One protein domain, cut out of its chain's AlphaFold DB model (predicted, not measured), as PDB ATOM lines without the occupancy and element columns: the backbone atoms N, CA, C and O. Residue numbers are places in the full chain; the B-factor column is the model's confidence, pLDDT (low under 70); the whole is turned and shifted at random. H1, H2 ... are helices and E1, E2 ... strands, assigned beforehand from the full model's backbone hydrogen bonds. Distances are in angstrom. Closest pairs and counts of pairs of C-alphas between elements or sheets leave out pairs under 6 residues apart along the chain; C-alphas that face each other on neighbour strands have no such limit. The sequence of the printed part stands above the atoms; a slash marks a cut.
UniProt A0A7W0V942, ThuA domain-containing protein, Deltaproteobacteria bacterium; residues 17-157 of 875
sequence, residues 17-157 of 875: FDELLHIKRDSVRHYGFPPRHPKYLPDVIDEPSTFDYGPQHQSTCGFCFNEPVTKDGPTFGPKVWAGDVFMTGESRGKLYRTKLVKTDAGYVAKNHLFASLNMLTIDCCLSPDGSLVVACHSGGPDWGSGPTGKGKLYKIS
ATOM      1  N   PHE A  17     117.084 148.083 171.961       47.28
ATOM      2  CA  PHE A  17     115.675 148.417 172.188       47.28
ATOM      3  C   PHE A  17     115.493 149.580 173.168       47.28
ATOM      4  O   PHE A  17     114.519 150.333 173.074       47.28
ATOM      5  N   ASP A  18     116.446 149.752 174.079       49.00
ATOM      6  CA  ASP A  18     116.392 150.769 175.111       49.00
ATOM      7  C   ASP A  18     116.720 152.164 174.519       49.00
ATOM      8  O   ASP A  18     116.139 153.162 174.951       49.00
ATOM      9  N   GLU A  19     117.494 152.241 173.424       48.16
ATOM     10  CA  GLU A  19     117.874 153.499 172.752       48.16
ATOM     11  C   GLU A  19     116.714 154.197 172.014       48.16
ATOM     12  O   GLU A  19     116.687 155.423 171.928       48.16
ATOM     13  N   LEU A  20     115.706 153.471 171.518       43.75
ATOM     14  CA  LEU A  20     114.582 154.087 170.786       43.75
ATOM     15  C   LEU A  20     113.346 154.377 171.644       43.75
ATOM     16  O   LEU A  20     112.496 155.176 171.243       43.75
ATOM     17  N   LEU A  21     113.229 153.766 172.825       48.59
ATOM     18  CA  LEU A  21     112.028 153.867 173.665       48.59
ATOM     19  C   LEU A  21     112.199 154.774 174.893       48.59
ATOM     20  O   LEU A  21     111.201 155.190 175.491       48.59
ATOM     21  N   HIS A  22     113.437 155.129 175.256       48.47
ATOM     22  CA  HIS A  22     113.721 155.914 176.463       48.47
ATOM     23  C   HIS A  22     114.495 157.215 176.222       48.47
ATOM     24  O   HIS A  22     114.538 158.025 177.151       48.47
ATOM     25  N   ILE A  23     114.998 157.495 175.008       48.03
ATOM     26  CA  ILE A  23     115.558 158.816 174.673       48.03
ATOM     27  C   ILE A  23     114.416 159.834 174.571       48.03
ATOM     28  O   ILE A  23     113.895 160.162 173.506       48.03
ATOM     29  N   LYS A  24     114.009 160.357 175.725       53.72
ATOM     30  CA  LYS A  24     113.306 161.632 175.818       53.72
ATOM     31  C   LYS A  24     114.378 162.697 176.003       53.72
ATOM     32  O   LYS A  24     115.189 162.579 176.918       53.72
ATOM     33  N   ARG A  25     114.356 163.734 175.155       52.31
ATOM     34  CA  ARG A  25     115.303 164.868 175.197       52.31
ATOM     35  C   ARG A  25     115.481 165.469 176.601       52.31
ATOM     36  O   ARG A  25     116.558 165.972 176.887       52.31
ATOM     37  N   ASP A  26     114.474 165.324 177.467       55.06
ATOM     38  CA  ASP A  26     114.414 165.921 178.805       55.06
ATOM     39  C   ASP A  26     114.343 164.884 179.953       55.06
ATOM     40  O   ASP A  26     113.755 165.163 180.998       55.06
ATOM     41  N   SER A  27     114.858 163.656 179.787       60.16
ATOM     42  CA  SER A  27     114.792 162.630 180.850       60.16
ATOM     43  C   SER A  27     116.130 162.318 181.521       60.16
ATOM     44  O   SER A  27     117.116 162.068 180.840       60.16
ATOM     45  N   VAL A  28     116.130 162.222 182.858       64.12
ATOM     46  CA  VAL A  28     117.270 161.809 183.714       64.12
ATOM     47  C   VAL A  28     117.468 160.275 183.720       64.12
ATOM     48  O   VAL A  28     117.777 159.655 184.736       64.12
ATOM     49  N   ARG A  29     117.177 159.623 182.587       67.69
ATOM     50  CA  ARG A  29     117.187 158.160 182.434       67.69
ATOM     51  C   ARG A  29     118.554 157.677 181.977       67.69
ATOM     52  O   ARG A  29     119.187 158.332 181.155       67.69
ATOM     53  N   HIS A  30     118.966 156.516 182.473       64.81
ATOM     54  CA  HIS A  30     120.255 155.913 182.162       64.81
ATOM     55  C   HIS A  30     120.140 154.396 182.077       64.81
ATOM     56  O   HIS A  30     119.361 153.784 182.800       64.81
ATOM     57  N   TYR A  31     120.914 153.780 181.192       62.34
ATOM     58  CA  TYR A  31     120.767 152.370 180.822       62.34
ATOM     59  C   TYR A  31     121.666 151.437 181.644       62.34
ATOM     60  O   TYR A  31     122.142 150.423 181.150       62.34
ATOM     61  N   GLY A  32     121.959 151.787 182.900       56.78
ATOM     62  CA  GLY A  32     122.677 150.884 183.802       56.78
ATOM     63  C   GLY A  32     124.185 150.747 183.577       56.78
ATOM     64  O   GLY A  32     124.807 149.988 184.321       56.78
ATOM     65  N   PHE A  33     124.798 151.446 182.608       58.84
ATOM     66  CA  PHE A  33     126.249 151.388 182.385       58.84
ATOM     67  C   PHE A  33     126.934 152.752 182.126       58.84
ATOM     68  O   PHE A  33     126.600 153.411 181.142       58.84
ATOM     69  N   PRO A  34     127.939 153.142 182.943       60.44
ATOM     70  CA  PRO A  34     128.332 152.486 184.196       60.44
ATOM     71  C   PRO A  34     127.189 152.580 185.224       60.44
ATOM     72  O   PRO A  34     126.519 153.608 185.246       60.44
ATOM     73  N   PRO A  35     126.946 151.561 186.073       69.62
ATOM     74  CA  PRO A  35     125.850 151.591 187.046       69.62
ATOM     75  C   PRO A  35     125.799 152.904 187.827       69.62
ATOM     76  O   PRO A  35     126.854 153.480 188.122       69.62
ATOM     77  N   ARG A  36     124.594 153.361 188.191       77.12
ATOM     78  CA  ARG A  36     124.389 154.586 188.972       77.12
ATOM     79  C   ARG A  36     125.385 154.656 190.122       77.12
ATOM     80  O   ARG A  36     125.397 153.796 191.001       77.12
ATOM     81  N   HIS A  37     126.153 155.739 190.160       83.50
ATOM     82  CA  HIS A  37     127.071 156.009 191.254       83.50
ATOM     83  C   HIS A  37     126.477 157.073 192.190       83.50
ATOM     84  O   HIS A  37     126.295 158.213 191.760       83.50
ATOM     85  N   PRO A  38     126.271 156.795 193.492       82.25
ATOM     86  CA  PRO A  38     125.568 157.707 194.403       82.25
ATOM     87  C   PRO A  38     126.260 159.070 194.581       82.25
ATOM     88  O   PRO A  38     125.604 160.067 194.841       82.25
ATOM     89  N   LYS A  39     127.589 159.130 194.426       84.75
ATOM     90  CA  LYS A  39     128.373 160.382 194.454       84.75
ATOM     91  C   LYS A  39     128.440 161.143 193.121       84.75
ATOM     92  O   LYS A  39     128.348 162.363 193.129       84.75
ATOM     93  N   TYR A  40     128.697 160.452 192.007       84.00
ATOM     94  CA  TYR A  40     129.019 161.088 190.723       84.00
ATOM     95  C   TYR A  40     127.803 161.228 189.801       84.00
ATOM     96  O   TYR A  40     127.789 162.114 188.956       84.00
ATOM     97  N   LEU A  41     126.793 160.373 189.979       78.44
ATOM     98  CA  LEU A  41     125.549 160.329 189.208       78.44
ATOM     99  C   LEU A  41     124.333 160.151 190.155       78.44
ATOM    100  O   LEU A  41     123.572 159.194 190.002       78.44
ATOM    101  N   PRO A  42     124.150 161.018 191.176       77.94
ATOM    102  CA  PRO A  42     123.135 160.824 192.219       77.94
ATOM    103  C   PRO A  42     121.697 160.811 191.688       77.94
ATOM    104  O   PRO A  42     120.881 160.044 192.194       77.94
ATOM    105  N   ASP A  43     121.408 161.615 190.663       77.69
ATOM    106  CA  ASP A  43     120.052 161.825 190.131       77.69
ATOM    107  C   ASP A  43     119.685 160.859 188.997       77.69
ATOM    108  O   ASP A  43     118.581 160.894 188.455       77.69
ATOM    109  N   VAL A  44     120.625 159.999 188.618       77.19
ATOM    110  CA  VAL A  44     120.478 159.067 187.511       77.19
ATOM    111  C   VAL A  44     119.811 157.783 187.995       77.19
ATOM    112  O   VAL A  44     120.240 157.208 188.991       77.19
ATOM    113  N   ILE A  45     118.788 157.307 187.282       78.94
ATOM    114  CA  ILE A  45     118.136 156.021 187.566       78.94
ATOM    115  C   ILE A  45     118.466 155.020 186.464       78.94
ATOM    116  O   ILE A  45     118.212 155.295 185.288       78.94
ATOM    117  N   ASP A  46     118.977 153.860 186.877       78.31
ATOM    118  CA  ASP A  46     119.235 152.729 185.995       78.31
ATOM    119  C   ASP A  46     117.907 152.085 185.575       78.31
ATOM    120  O   ASP A  46     117.141 151.582 186.402       78.31
ATOM    121  N   GLU A  47     117.609 152.133 184.280       79.19
ATOM    122  CA  GLU A  47     116.443 151.472 183.708       79.19
ATOM    123  C   GLU A  47     116.750 149.996 183.412       79.19
ATOM    124  O   GLU A  47     117.827 149.679 182.901       79.19
ATOM    125  N   PRO A  48     115.819 149.076 183.720       77.75
ATOM    126  CA  PRO A  48     115.931 147.694 183.280       77.75
ATOM    127  C   PRO A  48     115.776 147.609 181.756       77.75
ATOM    128  O   PRO A  48     115.032 148.384 181.151       77.75
ATOM    129  N   SER A  49     116.425 146.618 181.157       74.75
ATOM    130  CA  SER A  49     116.287 146.307 179.739       74.75
ATOM    131  C   SER A  49     114.874 145.819 179.400       74.75
ATOM    132  O   SER A  49     114.210 145.118 180.177       74.75
ATOM    133  N   THR A  50     114.419 146.137 178.185       77.12
ATOM    134  CA  THR A  50     113.164 145.573 177.653       77.12
ATOM    135  C   THR A  50     113.281 144.057 177.423       77.12
ATOM    136  O   THR A  50     112.330 143.300 177.643       77.12
ATOM    137  N   PHE A  51     114.457 143.601 176.982       77.88
ATOM    138  CA  PHE A  51     114.817 142.192 176.820       77.88
ATOM    139  C   PHE A  51     116.339 142.029 176.889       77.88
ATOM    140  O   PHE A  51     117.054 142.890 176.390       77.88
ATOM    141  N   ASP A  52     116.841 140.907 177.398       75.31
ATOM    142  CA  ASP A  52     118.276 140.598 177.379       75.31
ATOM    143  C   ASP A  52     118.569 139.597 176.255       75.31
ATOM    144  O   ASP A  52     118.221 138.414 176.350       75.31
ATOM    145  N   TYR A  53     119.196 140.051 175.164       76.06
ATOM    146  CA  TYR A  53     119.676 139.131 174.128       76.06
ATOM    147  C   TYR A  53     120.852 138.321 174.686       76.06
ATOM    148  O   TYR A  53     121.799 138.875 175.237       76.06
ATOM    149  N   GLY A  54     120.770 136.995 174.575       69.75
ATOM    150  CA  GLY A  54     121.732 136.086 175.191       69.75
ATOM    151  C   GLY A  54     122.070 134.870 174.323       69.75
ATOM    152  O   GLY A  54     121.344 134.584 173.359       69.75
ATOM    153  N   PRO A  55     123.129 134.117 174.687       67.31
ATOM    154  CA  PRO A  55     123.943 134.246 175.917       67.31
ATOM    155  C   PRO A  55     124.878 135.486 175.933       67.31
ATOM    156  O   PRO A  55     124.975 136.187 174.932       67.31
ATOM    157  N   GLN A  56     125.499 135.820 177.074       63.47
ATOM    158  CA  GLN A  56     126.252 137.066 177.317       63.47
ATOM    159  C   GLN A  56     127.329 137.309 176.240       63.47
ATOM    160  O   GLN A  56     127.918 136.371 175.695       63.47
ATOM    161  N   HIS A  57     127.584 138.582 175.912       66.38
ATOM    162  CA  HIS A  57     128.355 139.007 174.728       66.38
ATOM    163  C   HIS A  57     127.741 138.559 173.387       66.38
ATOM    164  O   HIS A  57     128.441 138.169 172.453       66.38
ATOM    165  N   GLN A  58     126.415 138.590 173.287       71.69
ATOM    166  CA  GLN A  58     125.706 138.566 172.014       71.69
ATOM    167  C   GLN A  58     125.458 140.014 171.571       71.69
ATOM    168  O   GLN A  58     124.406 140.564 171.888       71.69
ATOM    169  N   SER A  59     126.406 140.629 170.852       73.25
ATOM    170  CA  SER A  59     126.170 141.957 170.270       73.25
ATOM    171  C   SER A  59     125.045 141.892 169.239       73.25
ATOM    172  O   SER A  59     124.852 140.871 168.562       73.25
ATOM    173  N   THR A  60     124.292 142.980 169.150       73.38
ATOM    174  CA  THR A  60     123.191 143.191 168.223       73.38
ATOM    175  C   THR A  60     123.357 144.534 167.527       73.38
ATOM    176  O   THR A  60     123.505 145.568 168.179       73.38
ATOM    177  N   CYS A  61     123.365 144.506 166.194       74.19
ATOM    178  CA  CYS A  61     123.814 145.647 165.392       74.19
ATOM    179  C   CYS A  61     122.756 146.224 164.467       74.19
ATOM    180  O   CYS A  61     122.885 147.367 164.041       74.19
ATOM    181  N   GLY A  62     121.714 145.465 164.151       80.12
ATOM    182  CA  GLY A  62     120.725 145.864 163.170       80.12
ATOM    183  C   GLY A  62     119.363 145.273 163.457       80.12
ATOM    184  O   GLY A  62     119.225 144.120 163.871       80.12
ATOM    185  N   PHE A  63     118.331 146.071 163.215       86.75
ATOM    186  CA  PHE A  63     116.961 145.602 163.327       86.75
ATOM    187  C   PHE A  63     116.041 146.223 162.280       86.75
ATOM    188  O   PHE A  63     116.254 147.352 161.811       86.75
ATOM    189  N   CYS A  64     114.967 145.493 161.981       89.69
ATOM    190  CA  CYS A  64     113.839 145.976 161.195       89.69
ATOM    191  C   CYS A  64     112.505 145.483 161.770       89.69
ATOM    192  O   CYS A  64     112.419 144.386 162.322       89.69
ATOM    193  N   PHE A  65     111.457 146.299 161.645       92.44
ATOM    194  CA  PHE A  65     110.088 145.841 161.877       92.44
ATOM    195  C   PHE A  65     109.613 145.042 160.662       92.44
ATOM    196  O   PHE A  65     109.910 145.401 159.521       92.44
ATOM    197  N   ASN A  66     108.856 143.974 160.904       94.94
ATOM    198  CA  ASN A  66     108.254 143.139 159.872       94.94
ATOM    199  C   ASN A  66     107.028 143.825 159.249       94.94
ATOM    200  O   ASN A  66     105.889 143.375 159.401       94.94
ATOM    201  N   GLU A  67     107.275 144.953 158.595       94.62
ATOM    202  CA  GLU A  67     106.297 145.773 157.890       94.62
ATOM    203  C   GLU A  67     106.535 145.675 156.381       94.62
ATOM    204  O   GLU A  67     107.684 145.598 155.936       94.62
ATOM    205  N   PRO A  68     105.472 145.667 155.565       93.31
ATOM    206  CA  PRO A  68     105.633 145.518 154.132       93.31
ATOM    207  C   PRO A  68     106.309 146.755 153.531       93.31
ATOM    208  O   PRO A  68     105.997 147.894 153.876       93.31
ATOM    209  N   VAL A  69     107.216 146.536 152.572       93.62
ATOM    210  CA  VAL A  69     107.951 147.622 151.887       93.62
ATOM    211  C   VAL A  69     107.008 148.555 151.115       93.62
ATOM    212  O   VAL A  69     107.302 149.728 150.900       93.62
ATOM    213  N   THR A  70     105.859 148.033 150.686       93.12
ATOM    214  CA  THR A  70     104.797 148.785 150.009       93.12
ATOM    215  C   THR A  70     103.481 148.602 150.760       93.12
ATOM    216  O   THR A  70     103.308 147.609 151.459       93.12
ATOM    217  N   LYS A  71     102.541 149.546 150.612       88.19
ATOM    218  CA  LYS A  71     101.279 149.596 151.378       88.19
ATOM    219  C   LYS A  71     100.481 148.280 151.384       88.19
ATOM    220  O   LYS A  71      99.850 147.977 152.389       88.19
ATOM    221  N   ASP A  72     100.556 147.509 150.301       89.38
ATOM    222  CA  ASP A  72      99.837 146.240 150.116       89.38
ATOM    223  C   ASP A  72     100.797 145.055 149.872       89.38
ATOM    224  O   ASP A  72     100.407 144.011 149.349       89.38
ATOM    225  N   GLY A  73     102.079 145.234 150.203       92.12
ATOM    226  CA  GLY A  73     103.115 144.223 150.015       92.12
ATOM    227  C   GLY A  73     103.069 143.101 151.061       92.12
ATOM    228  O   GLY A  73     102.398 143.219 152.088       92.12
ATOM    229  N   PRO A  74     103.802 142.001 150.828       94.38
ATOM    230  CA  PRO A  74     103.945 140.922 151.799       94.38
ATOM    231  C   PRO A  74     104.912 141.278 152.942       94.38
ATOM    232  O   PRO A  74     105.830 142.085 152.787       94.38
ATOM    233  N   THR A  75     104.724 140.615 154.082       95.06
ATOM    234  CA  THR A  75     105.668 140.556 155.211       95.06
ATOM    235  C   THR A  75     106.449 139.237 155.185       95.06
ATOM    236  O   THR A  75     106.048 138.293 154.503       95.06
ATOM    237  N   PHE A  76     107.528 139.129 155.960       94.75
ATOM    238  CA  PHE A  76     108.291 137.887 156.087       94.75
ATOM    239  C   PHE A  76     107.643 136.925 157.094       94.75
ATOM    240  O   PHE A  76     107.240 137.330 158.188       94.75
ATOM    241  N   GLY A  77     107.608 135.634 156.751       91.31
ATOM    242  CA  GLY A  77     107.121 134.567 157.628       91.31
ATOM    243  C   GLY A  77     105.589 134.495 157.760       91.31
ATOM    244  O   GLY A  77     104.854 135.111 156.984       91.31
ATOM    245  N   PRO A  78     105.081 133.714 158.733       88.69
ATOM    246  CA  PRO A  78     103.657 133.633 159.045       88.69
ATOM    247  C   PRO A  78     103.026 134.999 159.335       88.69
ATOM    248  O   PRO A  78     103.637 135.852 159.973       88.69
ATOM    249  N   LYS A  79     101.746 135.177 158.976       86.19
ATOM    250  CA  LYS A  79     101.003 136.442 159.163       86.19
ATOM    251  C   LYS A  79     101.046 136.983 160.598       86.19
ATOM    252  O   LYS A  79     101.031 138.191 160.800       86.19
ATOM    253  N   VAL A  80     101.111 136.100 161.596       86.44
ATOM    254  CA  VAL A  80     101.185 136.476 163.020       86.44
ATOM    255  C   VAL A  80     102.522 137.108 163.426       86.44
ATOM    256  O   VAL A  80     102.626 137.581 164.550       86.44
ATOM    257  N   TRP A  81     103.528 137.117 162.542       90.69
ATOM    258  CA  TRP A  81     104.808 137.808 162.747       90.69
ATOM    259  C   TRP A  81     104.764 139.260 162.258       90.69
ATOM    260  O   TRP A  81     105.748 139.979 162.410       90.69
ATOM    261  N   ALA A  82     103.691 139.694 161.588       91.44
ATOM    262  CA  ALA A  82     103.601 141.051 161.061       91.44
ATOM    263  C   ALA A  82     103.714 142.081 162.200       91.44
ATOM    264  O   ALA A  82     103.013 141.979 163.206       91.44
ATOM    265  N   GLY A  83     104.599 143.064 162.031       91.69
ATOM    266  CA  GLY A  83     104.918 144.065 163.054       91.69
ATOM    267  C   GLY A  83     105.874 143.603 164.166       91.69
ATOM    268  O   GLY A  83     106.278 144.437 164.976       91.69
ATOM    269  N   ASP A  84     106.275 142.324 164.211       92.94
ATOM    270  CA  ASP A  84     107.362 141.872 165.093       92.94
ATOM    271  C   ASP A  84     108.707 142.458 164.633       92.94
ATOM    272  O   ASP A  84     108.864 142.889 163.489       92.94
ATOM    273  N   VAL A  85     109.705 142.452 165.517       91.50
ATOM    274  CA  VAL A  85     111.046 142.962 165.205       91.50
ATOM    275  C   VAL A  85     111.989 141.825 164.863       91.50
ATOM    276  O   VAL A  85     112.115 140.869 165.628       91.50
ATOM    277  N   PHE A  86     112.700 141.950 163.745       92.25
ATOM    278  CA  PHE A  86     113.844 141.106 163.429       92.25
ATOM    279  C   PHE A  86     115.125 141.782 163.888       92.25
ATOM    280  O   PHE A  86     115.373 142.930 163.529       92.25
ATOM    281  N   MET A  87     115.921 141.068 164.680       88.50
ATOM    282  CA  MET A  87     117.164 141.559 165.270       88.50
ATOM    283  C   MET A  87     118.345 140.693 164.828       88.50
ATOM    284  O   MET A  87     118.278 139.458 164.888       88.50
ATOM    285  N   THR A  88     119.433 141.338 164.407       88.44
ATOM    286  CA  THR A  88     120.693 140.688 164.049       88.44
ATOM    287  C   THR A  88     121.571 140.523 165.283       88.44
ATOM    288  O   THR A  88     122.000 141.488 165.899       88.44
ATOM    289  N   GLY A  89     121.839 139.280 165.662       86.62
ATOM    290  CA  GLY A  89     122.791 138.900 166.697       86.62
ATOM    291  C   GLY A  89     124.186 138.725 166.112       86.62
ATOM    292  O   GLY A  89     124.640 137.589 165.948       86.62
ATOM    293  N   GLU A  90     124.854 139.842 165.827       85.75
ATOM    294  CA  GLU A  90     126.156 139.932 165.161       85.75
ATOM    295  C   GLU A  90     127.165 138.878 165.633       85.75
ATOM    296  O   GLU A  90     127.511 137.982 164.858       85.75
ATOM    297  N   SER A  91     127.591 138.935 166.900       82.25
ATOM    298  CA  SER A  91     128.787 138.220 167.373       82.25
ATOM    299  C   SER A  91     128.704 136.699 167.361       82.25
ATOM    300  O   SER A  91     129.721 136.016 167.492       82.25
ATOM    301  N   ARG A  92     127.496 136.155 167.194       85.38
ATOM    302  CA  ARG A  92     127.246 134.708 167.114       85.38
ATOM    303  C   ARG A  92     126.459 134.306 165.867       85.38
ATOM    304  O   ARG A  92     126.087 133.143 165.730       85.38
ATOM    305  N   GLY A  93     126.210 135.252 164.957       88.75
ATOM    306  CA  GLY A  93     125.482 135.033 163.708       88.75
ATOM    307  C   GLY A  93     124.025 134.605 163.902       88.75
ATOM    308  O   GLY A  93     123.515 133.799 163.126       88.75
ATOM    309  N   LYS A  94     123.341 135.078 164.947       90.00
ATOM    310  CA  LYS A  94     121.949 134.695 165.244       90.00
ATOM    311  C   LYS A  94     120.952 135.685 164.643       90.00
ATOM    312  O   LYS A  94     121.232 136.870 164.544       90.00
ATOM    313  N   LEU A  95     119.771 135.206 164.263       92.19
ATOM    314  CA  LEU A  95     118.645 136.042 163.849       92.19
ATOM    315  C   LEU A  95     117.439 135.759 164.735       92.19
ATOM    316  O   LEU A  95     116.978 134.620 164.876       92.19
ATOM    317  N   TYR A  96     116.940 136.832 165.327       91.38
ATOM    318  CA  TYR A  96     115.946 136.816 166.383       91.38
ATOM    319  C   TYR A  96     114.657 137.482 165.917       91.38
ATOM    320  O   TYR A  96     114.702 138.515 165.254       91.38
ATOM    321  N   ARG A  97     113.517 136.902 166.284       93.12
ATOM    322  CA  ARG A  97     112.188 137.497 166.156       93.12
ATOM    323  C   ARG A  97     111.704 137.885 167.548       93.12
ATOM    324  O   ARG A  97     111.363 137.013 168.351       93.12
ATOM    325  N   THR A  98     111.605 139.182 167.793       91.19
ATOM    326  CA  THR A  98     111.153 139.759 169.058       91.19
ATOM    327  C   THR A  98     109.736 140.302 168.915       91.19
ATOM    328  O   THR A  98     109.500 141.281 168.208       91.19
ATOM    329  N   LYS A  99     108.792 139.683 169.631       92.38
ATOM    330  CA  LYS A  99     107.414 140.166 169.751       92.38
ATOM    331  C   LYS A  99     107.330 141.188 170.877       92.38
ATOM    332  O   LYS A  99     107.697 140.879 172.013       92.38
ATOM    333  N   LEU A 100     106.831 142.383 170.569       90.12
ATOM    334  CA  LEU A 100     106.630 143.463 171.534       90.12
ATOM    335  C   LEU A 100     105.157 143.599 171.898       90.12
ATOM    336  O   LEU A 100     104.289 143.666 171.029       90.12
ATOM    337  N   VAL A 101     104.882 143.746 173.189       92.62
ATOM    338  CA  VAL A 101     103.559 144.116 173.681       92.62
ATOM    339  C   VAL A 101     103.647 145.460 174.384       92.62
ATOM    340  O   VAL A 101     104.338 145.607 175.390       92.62
ATOM    341  N   LYS A 102     102.938 146.450 173.839       90.00
ATOM    342  CA  LYS A 102     102.817 147.781 174.433       90.00
ATOM    343  C   LYS A 102     101.910 147.738 175.664       90.00
ATOM    344  O   LYS A 102     100.839 147.137 175.624       90.00
ATOM    345  N   THR A 103     102.321 148.432 176.717       89.00
ATOM    346  CA  THR A 103     101.575 148.633 177.964       89.00
ATOM    347  C   THR A 103     101.560 150.122 178.321       89.00
ATOM    348  O   THR A 103     102.303 150.915 177.738       89.00
ATOM    349  N   ASP A 104     100.766 150.513 179.317       86.25
ATOM    350  CA  ASP A 104     100.777 151.891 179.837       86.25
ATOM    351  C   ASP A 104     102.116 152.260 180.507       86.25
ATOM    352  O   ASP A 104     102.455 153.437 180.624       86.25
ATOM    353  N   ALA A 105     102.895 151.255 180.923       87.44
ATOM    354  CA  ALA A 105     104.159 151.406 181.640       87.44
ATOM    355  C   ALA A 105     105.402 151.079 180.784       87.44
ATOM    356  O   ALA A 105     106.487 150.890 181.331       87.44
ATOM    357  N   GLY A 106     105.259 151.005 179.454       86.38
ATOM    358  CA  GLY A 106     106.352 150.701 178.522       86.38
ATOM    359  C   GLY A 106     106.042 149.499 177.634       86.38
ATOM    360  O   GLY A 106     104.928 149.371 177.128       86.38
ATOM    361  N   TYR A 107     107.014 148.610 177.445       86.88
ATOM    362  CA  TYR A 107     106.881 147.425 176.600       86.88
ATOM    363  C   TYR A 107     107.327 146.172 177.347       86.88
ATOM    364  O   TYR A 107     108.197 146.230 178.209       86.88
ATOM    365  N   VAL A 108     106.739 145.037 176.982       91.12
ATOM    366  CA  VAL A 108     107.218 143.709 177.369       91.12
ATOM    367  C   VAL A 108     107.530 142.932 176.104       91.12
ATOM    368  O   VAL A 108     106.748 142.952 175.153       91.12
ATOM    369  N   ALA A 109     108.675 142.260 176.089       89.06
ATOM    370  CA  ALA A 109     109.177 141.565 174.918       89.06
ATOM    371  C   ALA A 109     109.322 140.059 175.156       89.06
ATOM    372  O   ALA A 109     109.649 139.609 176.256       89.06
ATOM    373  N   LYS A 110     109.121 139.284 174.086       90.88
ATOM    374  CA  LYS A 110     109.476 137.866 174.014       90.88
ATOM    375  C   LYS A 110     110.252 137.605 172.732       90.88
ATOM    376  O   LYS A 110     109.777 137.928 171.646       90.88
ATOM    377  N   ASN A 111     111.426 137.007 172.866       88.38
ATOM    378  CA  ASN A 111     112.299 136.713 171.742       88.38
ATOM    379  C   ASN A 111     112.240 135.232 171.344       88.38
ATOM    380  O   ASN A 111     112.016 134.367 172.187       88.38
ATOM    381  N   HIS A 112     112.455 134.958 170.060       90.44
ATOM    382  CA  HIS A 112     112.520 133.634 169.464       90.44
ATOM    383  C   HIS A 112     113.648 133.586 168.431       90.44
ATOM    384  O   HIS A 112     113.684 134.405 167.512       90.44
ATOM    385  N   LEU A 113     114.547 132.607 168.532       91.44
ATOM    386  CA  LEU A 113     115.491 132.328 167.450       91.44
ATOM    387  C   LEU A 113     114.728 131.761 166.246       91.44
ATOM    388  O   LEU A 113     113.924 130.846 166.410       91.44
ATOM    389  N   PHE A 114     114.999 132.263 165.040       91.06
ATOM    390  CA  PHE A 114     114.429 131.680 163.816       91.06
ATOM    391  C   PHE A 114     115.472 131.322 162.751       91.06
ATOM    392  O   PHE A 114     115.159 130.547 161.848       91.06
ATOM    393  N   ALA A 115     116.704 131.833 162.852       91.44
ATOM    394  CA  ALA A 115     117.808 131.426 161.987       91.44
ATOM    395  C   ALA A 115     119.180 131.644 162.649       91.44
ATOM    396  O   ALA A 115     119.350 132.498 163.521       91.44
ATOM    397  N   SER A 116     120.173 130.880 162.195       91.19
ATOM    398  CA  SER A 116     121.585 131.057 162.543       91.19
ATOM    399  C   SER A 116     122.428 130.979 161.276       91.19
ATOM    400  O   SER A 116     122.257 130.075 160.459       91.19
ATOM    401  N   LEU A 117     123.331 131.937 161.113       90.25
ATOM    402  CA  LEU A 117     124.253 132.071 159.997       90.25
ATOM    403  C   LEU A 117     125.686 131.876 160.499       90.25
ATOM    404  O   LEU A 117     126.031 132.213 161.625       90.25
ATOM    405  N   ASN A 118     126.559 131.370 159.634       88.31
ATOM    406  CA  ASN A 118     127.983 131.191 159.933       88.31
ATOM    407  C   ASN A 118     128.822 132.455 159.652       88.31
ATOM    408  O   ASN A 118     130.002 132.357 159.309       88.31
ATOM    409  N   MET A 119     128.205 133.634 159.735       89.94
ATOM    410  CA  MET A 119     128.817 134.941 159.493       89.94
ATOM    411  C   MET A 119     128.244 135.973 160.464       89.94
ATOM    412  O   MET A 119     127.150 135.780 160.991       89.94
ATOM    413  N   LEU A 120     128.962 137.080 160.653       89.62
ATOM    414  CA  LEU A 120     128.518 138.188 161.497       89.62
ATOM    415  C   LEU A 120     127.309 138.845 160.848       89.62
ATOM    416  O   LEU A 120     127.415 139.326 159.721       89.62
ATOM    417  N   THR A 121     126.160 138.830 161.514       90.00
ATOM    418  CA  THR A 121     124.930 139.458 161.017       90.00
ATOM    419  C   THR A 121     124.912 140.932 161.394       90.00
ATOM    420  O   THR A 121     124.785 141.247 162.571       90.00
ATOM    421  N   ILE A 122     125.016 141.819 160.408       87.00
ATOM    422  CA  ILE A 122     125.149 143.262 160.635       87.00
ATOM    423  C   ILE A 122     123.781 143.927 160.646       87.00
ATOM    424  O   ILE A 122     123.374 144.479 161.659       87.00
ATOM    425  N   ASP A 123     123.034 143.816 159.549       89.56
ATOM    426  CA  ASP A 123     121.716 144.438 159.409       89.56
ATOM    427  C   ASP A 123     120.766 143.525 158.634       89.56
ATOM    428  O   ASP A 123     121.193 142.592 157.944       89.56
ATOM    429  N   CYS A 124     119.467 143.776 158.754       92.50
ATOM    430  CA  CYS A 124     118.455 143.070 157.988       92.50
ATOM    431  C   CYS A 124     117.321 143.999 157.557       92.50
ATOM    432  O   CYS A 124     116.987 144.968 158.234       92.50
ATOM    433  N   CYS A 125     116.714 143.699 156.412       94.50
ATOM    434  CA  CYS A 125     115.550 144.422 155.919       94.50
ATOM    435  C   CYS A 125     114.638 143.515 155.094       94.50
ATOM    436  O   CYS A 125     115.067 142.493 154.549       94.50
ATOM    437  N   LEU A 126     113.367 143.899 154.983       95.12
ATOM    438  CA  LEU A 126     112.454 143.258 154.050       95.12
ATOM    439  C   LEU A 126     112.719 143.747 152.627       95.12
ATOM    440  O   LEU A 126     112.962 144.928 152.380       95.12
ATOM    441  N   SER A 127     112.626 142.821 151.683       94.50
ATOM    442  CA  SER A 127     112.600 143.122 150.254       94.50
ATOM    443  C   SER A 127     111.156 143.209 149.735       94.50
ATOM    444  O   SER A 127     110.240 142.725 150.403       94.50
ATOM    445  N   PRO A 128     110.906 143.831 148.563       94.69
ATOM    446  CA  PRO A 128     109.546 144.036 148.051       94.69
ATOM    447  C   PRO A 128     108.711 142.763 147.847       94.69
ATOM    448  O   PRO A 128     107.487 142.850 147.816       94.69
ATOM    449  N   ASP A 129     109.350 141.597 147.706       93.19
ATOM    450  CA  ASP A 129     108.676 140.296 147.582       93.19
ATOM    451  C   ASP A 129     108.422 139.601 148.935       93.19
ATOM    452  O   ASP A 129     107.878 138.499 148.963       93.19
ATOM    453  N   GLY A 130     108.773 140.246 150.053       93.19
ATOM    454  CA  GLY A 130     108.549 139.740 151.409       93.19
ATOM    455  C   GLY A 130     109.673 138.855 151.942       93.19
ATOM    456  O   GLY A 130     109.614 138.435 153.095       93.19
ATOM    457  N   SER A 131     110.720 138.582 151.157       95.06
ATOM    458  CA  SER A 131     111.917 137.912 151.669       95.06
ATOM    459  C   SER A 131     112.722 138.834 152.587       95.06
ATOM    460  O   SER A 131     112.776 140.050 152.378       95.06
ATOM    461  N   LEU A 132     113.415 138.244 153.562       95.94
ATOM    462  CA  LEU A 132     114.349 138.938 154.442       95.94
ATOM    463  C   LEU A 132     115.741 138.955 153.802       95.94
ATOM    464  O   LEU A 132     116.300 137.905 153.479       95.94
ATOM    465  N   VAL A 133     116.315 140.140 153.629       96.00
ATOM    466  CA  VAL A 133     117.702 140.321 153.195       96.00
ATOM    467  C   VAL A 133     118.548 140.620 154.421       96.00
ATOM    468  O   VAL A 133     118.239 141.529 155.183       96.00
ATOM    469  N   VAL A 134     119.614 139.849 154.613       95.25
ATOM    470  CA  VAL A 134     120.519 139.960 155.759       95.25
ATOM    471  C   VAL A 134     121.908 140.302 155.249       95.25
ATOM    472  O   VAL A 134     122.499 139.552 154.467       95.25
ATOM    473  N   ALA A 135     122.422 141.443 155.690       94.00
ATOM    474  CA  ALA A 135     123.788 141.855 155.445       94.00
ATOM    475  C   ALA A 135     124.713 141.203 156.468       94.00
ATOM    476  O   ALA A 135     124.494 141.294 157.676       94.00
ATOM    477  N   CYS A 136     125.760 140.553 155.976       92.06
ATOM    478  CA  CYS A 136     126.746 139.891 156.806       92.06
ATOM    479  C   CYS A 136     128.161 140.365 156.510       92.06
ATOM    480  O   CYS A 136     128.486 140.718 155.374       92.06
ATOM    481  N   HIS A 137     129.019 140.274 157.519       89.62
ATOM    482  CA  HIS A 137     130.430 140.617 157.434       89.62
ATOM    483  C   HIS A 137     131.333 139.430 157.799       89.62
ATOM    484  O   HIS A 137     130.928 138.493 158.493       89.62
ATOM    485  N   SER A 138     132.558 139.438 157.272       87.94
ATOM    486  CA  SER A 138     133.594 138.458 157.593       87.94
ATOM    487  C   SER A 138     134.471 138.950 158.740       87.94
ATOM    488  O   SER A 138     134.740 140.143 158.820       87.94
ATOM    489  N   GLY A 139     135.030 138.031 159.521       84.50
ATOM    490  CA  GLY A 139     136.084 138.333 160.484       84.50
ATOM    491  C   GLY A 139     135.826 137.716 161.848       84.50
ATOM    492  O   GLY A 139     135.061 136.758 161.964       84.50
ATOM    493  N   GLY A 140     136.513 138.252 162.856       81.50
ATOM    494  CA  GLY A 140     136.319 137.845 164.241       81.50
ATOM    495  C   GLY A 140     134.962 138.307 164.793       81.50
ATOM    496  O   GLY A 140     134.400 139.267 164.280       81.50
ATOM    497  N   PRO A 141     134.457 137.646 165.843       76.94
ATOM    498  CA  PRO A 141     133.113 137.820 166.409       76.94
ATOM    499  C   PRO A 141     132.778 139.208 166.976       76.94
ATOM    500  O   PRO A 141     131.605 139.472 167.196       76.94
ATOM    501  N   ASP A 142     133.757 140.081 167.206       70.69
ATOM    502  CA  ASP A 142     133.494 141.434 167.715       70.69
ATOM    503  C   ASP A 142     133.533 142.452 166.564       70.69
ATOM    504  O   ASP A 142     132.505 142.876 166.067       70.69
ATOM    505  N   TRP A 143     134.721 142.761 166.040       70.56
ATOM    506  CA  TRP A 143     134.920 143.877 165.099       70.56
ATOM    507  C   TRP A 143     134.918 143.477 163.615       70.56
ATOM    508  O   TRP A 143     135.240 144.275 162.726       70.56
ATOM    509  N   GLY A 144     134.668 142.200 163.324       77.31
ATOM    510  CA  GLY A 144     134.838 141.650 161.984       77.31
ATOM    511  C   GLY A 144     136.255 141.847 161.443       77.31
ATOM    512  O   GLY A 144     137.247 141.573 162.117       77.31
ATOM    513  N   SER A 145     136.366 142.228 160.173       82.88
ATOM    514  CA  SER A 145     137.638 142.570 159.516       82.88
ATOM    515  C   SER A 145     137.701 144.052 159.136       82.88
ATOM    516  O   SER A 145     138.534 144.442 158.318       82.88
ATOM    517  N   GLY A 146     136.817 144.875 159.712       78.00
ATOM    518  CA  GLY A 146     136.669 146.281 159.358       78.00
ATOM    519  C   GLY A 146     136.246 146.502 157.893       78.00
ATOM    520  O   GLY A 146     135.844 145.573 157.192       78.00
ATOM    521  N   PRO A 147     136.370 147.732 157.366       76.69
ATOM    522  CA  PRO A 147     135.796 148.118 156.070       76.69
ATOM    523  C   PRO A 147     136.375 147.371 154.855       76.69
ATOM    524  O   PRO A 147     135.800 147.426 153.772       76.69
ATOM    525  N   THR A 148     137.504 146.673 155.007       81.56
ATOM    526  CA  THR A 148     138.127 145.865 153.945       81.56
ATOM    527  C   THR A 148     137.664 144.403 153.945       81.56
ATOM    528  O   THR A 148     137.990 143.655 153.019       81.56
ATOM    529  N   GLY A 149     136.907 143.977 154.961       81.81
ATOM    530  CA  GLY A 149     136.363 142.627 155.050       81.81
ATOM    531  C   GLY A 149     135.313 142.338 153.975       81.81
ATOM    532  O   GLY A 149     134.593 143.219 153.506       81.81
ATOM    533  N   LYS A 150     135.192 141.067 153.583       87.69
ATOM    534  CA  LYS A 150     134.225 140.650 152.563       87.69
ATOM    535  C   LYS A 150     132.828 140.566 153.173       87.69
ATOM    536  O   LYS A 150     132.585 139.763 154.072       87.69
ATOM    537  N   GLY A 151     131.902 141.363 152.650       88.12
ATOM    538  CA  GLY A 151     130.483 141.247 152.966       88.12
ATOM    539  C   GLY A 151     129.782 140.159 152.148       88.12
ATOM    540  O   GLY A 151     130.231 139.794 151.058       88.12
ATOM    541  N   LYS A 152     128.656 139.658 152.658       92.00
ATOM    542  CA  LYS A 152     127.689 138.861 151.890       92.00
ATOM    543  C   LYS A 152     126.274 139.346 152.170       92.00
ATOM    544  O   LYS A 152     125.983 139.777 153.279       92.00
ATOM    545  N   LEU A 153     125.403 139.223 151.174       93.94
ATOM    546  CA  LEU A 153     123.964 139.359 151.354       93.94
ATOM    547  C   LEU A 153     123.340 137.969 151.294       93.94
ATOM    548  O   LEU A 153     123.516 137.253 150.307       93.94
ATOM    549  N   TYR A 154     122.617 137.602 152.343       93.12
ATOM    550  CA  TYR A 154     121.774 136.416 152.353       93.12
ATOM    551  C   TYR A 154     120.333 136.835 152.110       93.12
ATOM    552  O   TYR A 154     119.849 137.781 152.723       93.12
ATOM    553  N   LYS A 155     119.638 136.121 151.225       93.44
ATOM    554  CA  LYS A 155     118.192 136.252 151.047       93.44
ATOM    555  C   LYS A 155     117.524 135.036 151.675       93.44
ATOM    556  O   LYS A 155     117.738 133.916 151.217       93.44
ATOM    557  N   ILE A 156     116.720 135.259 152.705       93.25
ATOM    558  CA  ILE A 156     115.919 134.237 153.372       93.25
ATOM    559  C   ILE A 156     114.483 134.402 152.887       93.25
ATOM    560  O   ILE A 156     113.906 135.483 152.982       93.25
ATOM    561  N   SER A 157     113.909 133.334 152.344       90.94
ATOM    562  CA  SER A 157     112.548 133.346 151.803       90.94
ATOM    563  C   SER A 157     111.687 132.347 152.562       90.94
ATOM    564  O   SER A 157     112.136 131.241 152.853       90.94
TER     565      SER A 157
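What this domain is: This is residues 17 to 157 of the 875 residues of the protein "ThuA domain-containing protein" of Deltaproteobacteria bacterium (UniProt A0A7W0V942). Little regular structure: a small sandwich of two twisted sheets, partly face to face with strands crossed, beyond which the long E3-E4 hairpin and the loop of residues 22 to 61 extend. The 141 printed residues, 53 in named elements, run H1, then E1 to E7, mostly strand; sheets E1-E2-E3-E4 and E5-E6-E7 are meanders, each strand the antiparallel neighbour of the one before. It is only just compact, close to loose, with radius of gyration of the C-alphas 17.2 A and spans 52 by 38 by 26 A.

Where its parts are: E1 is residues 62 to 65, E2 85 to 89, E3 94 to 103, 27.8 A long, E4 106 to 116, 29.6 A, E5 120 to 126, E6 132 to 137, E7 152 to 156, H1 17 to 21. C-alpha 17 is at (115.675, 148.417, 172.188), C-alpha 156 at (115.919, 134.237, 153.372).

How they stand to each other: In hairpin E3-E4, N 99 and O 110 are 2.8 A apart, within hydrogen-bond range. The closest C-alphas of E1 and E5, Gly 62 and Asp 123, are 4.1 A apart. H1 only grazes the first sheet; 0 of 1 O i to N i+4 and 0 of 2 O i to N i+3 pairs are within range.

The domain as a whole: The printed part has no cut. Links H1-E1, E1-E2 and E6-E7 are long. Residues 17 to 35 and 54 to 57 have pLDDT under 70.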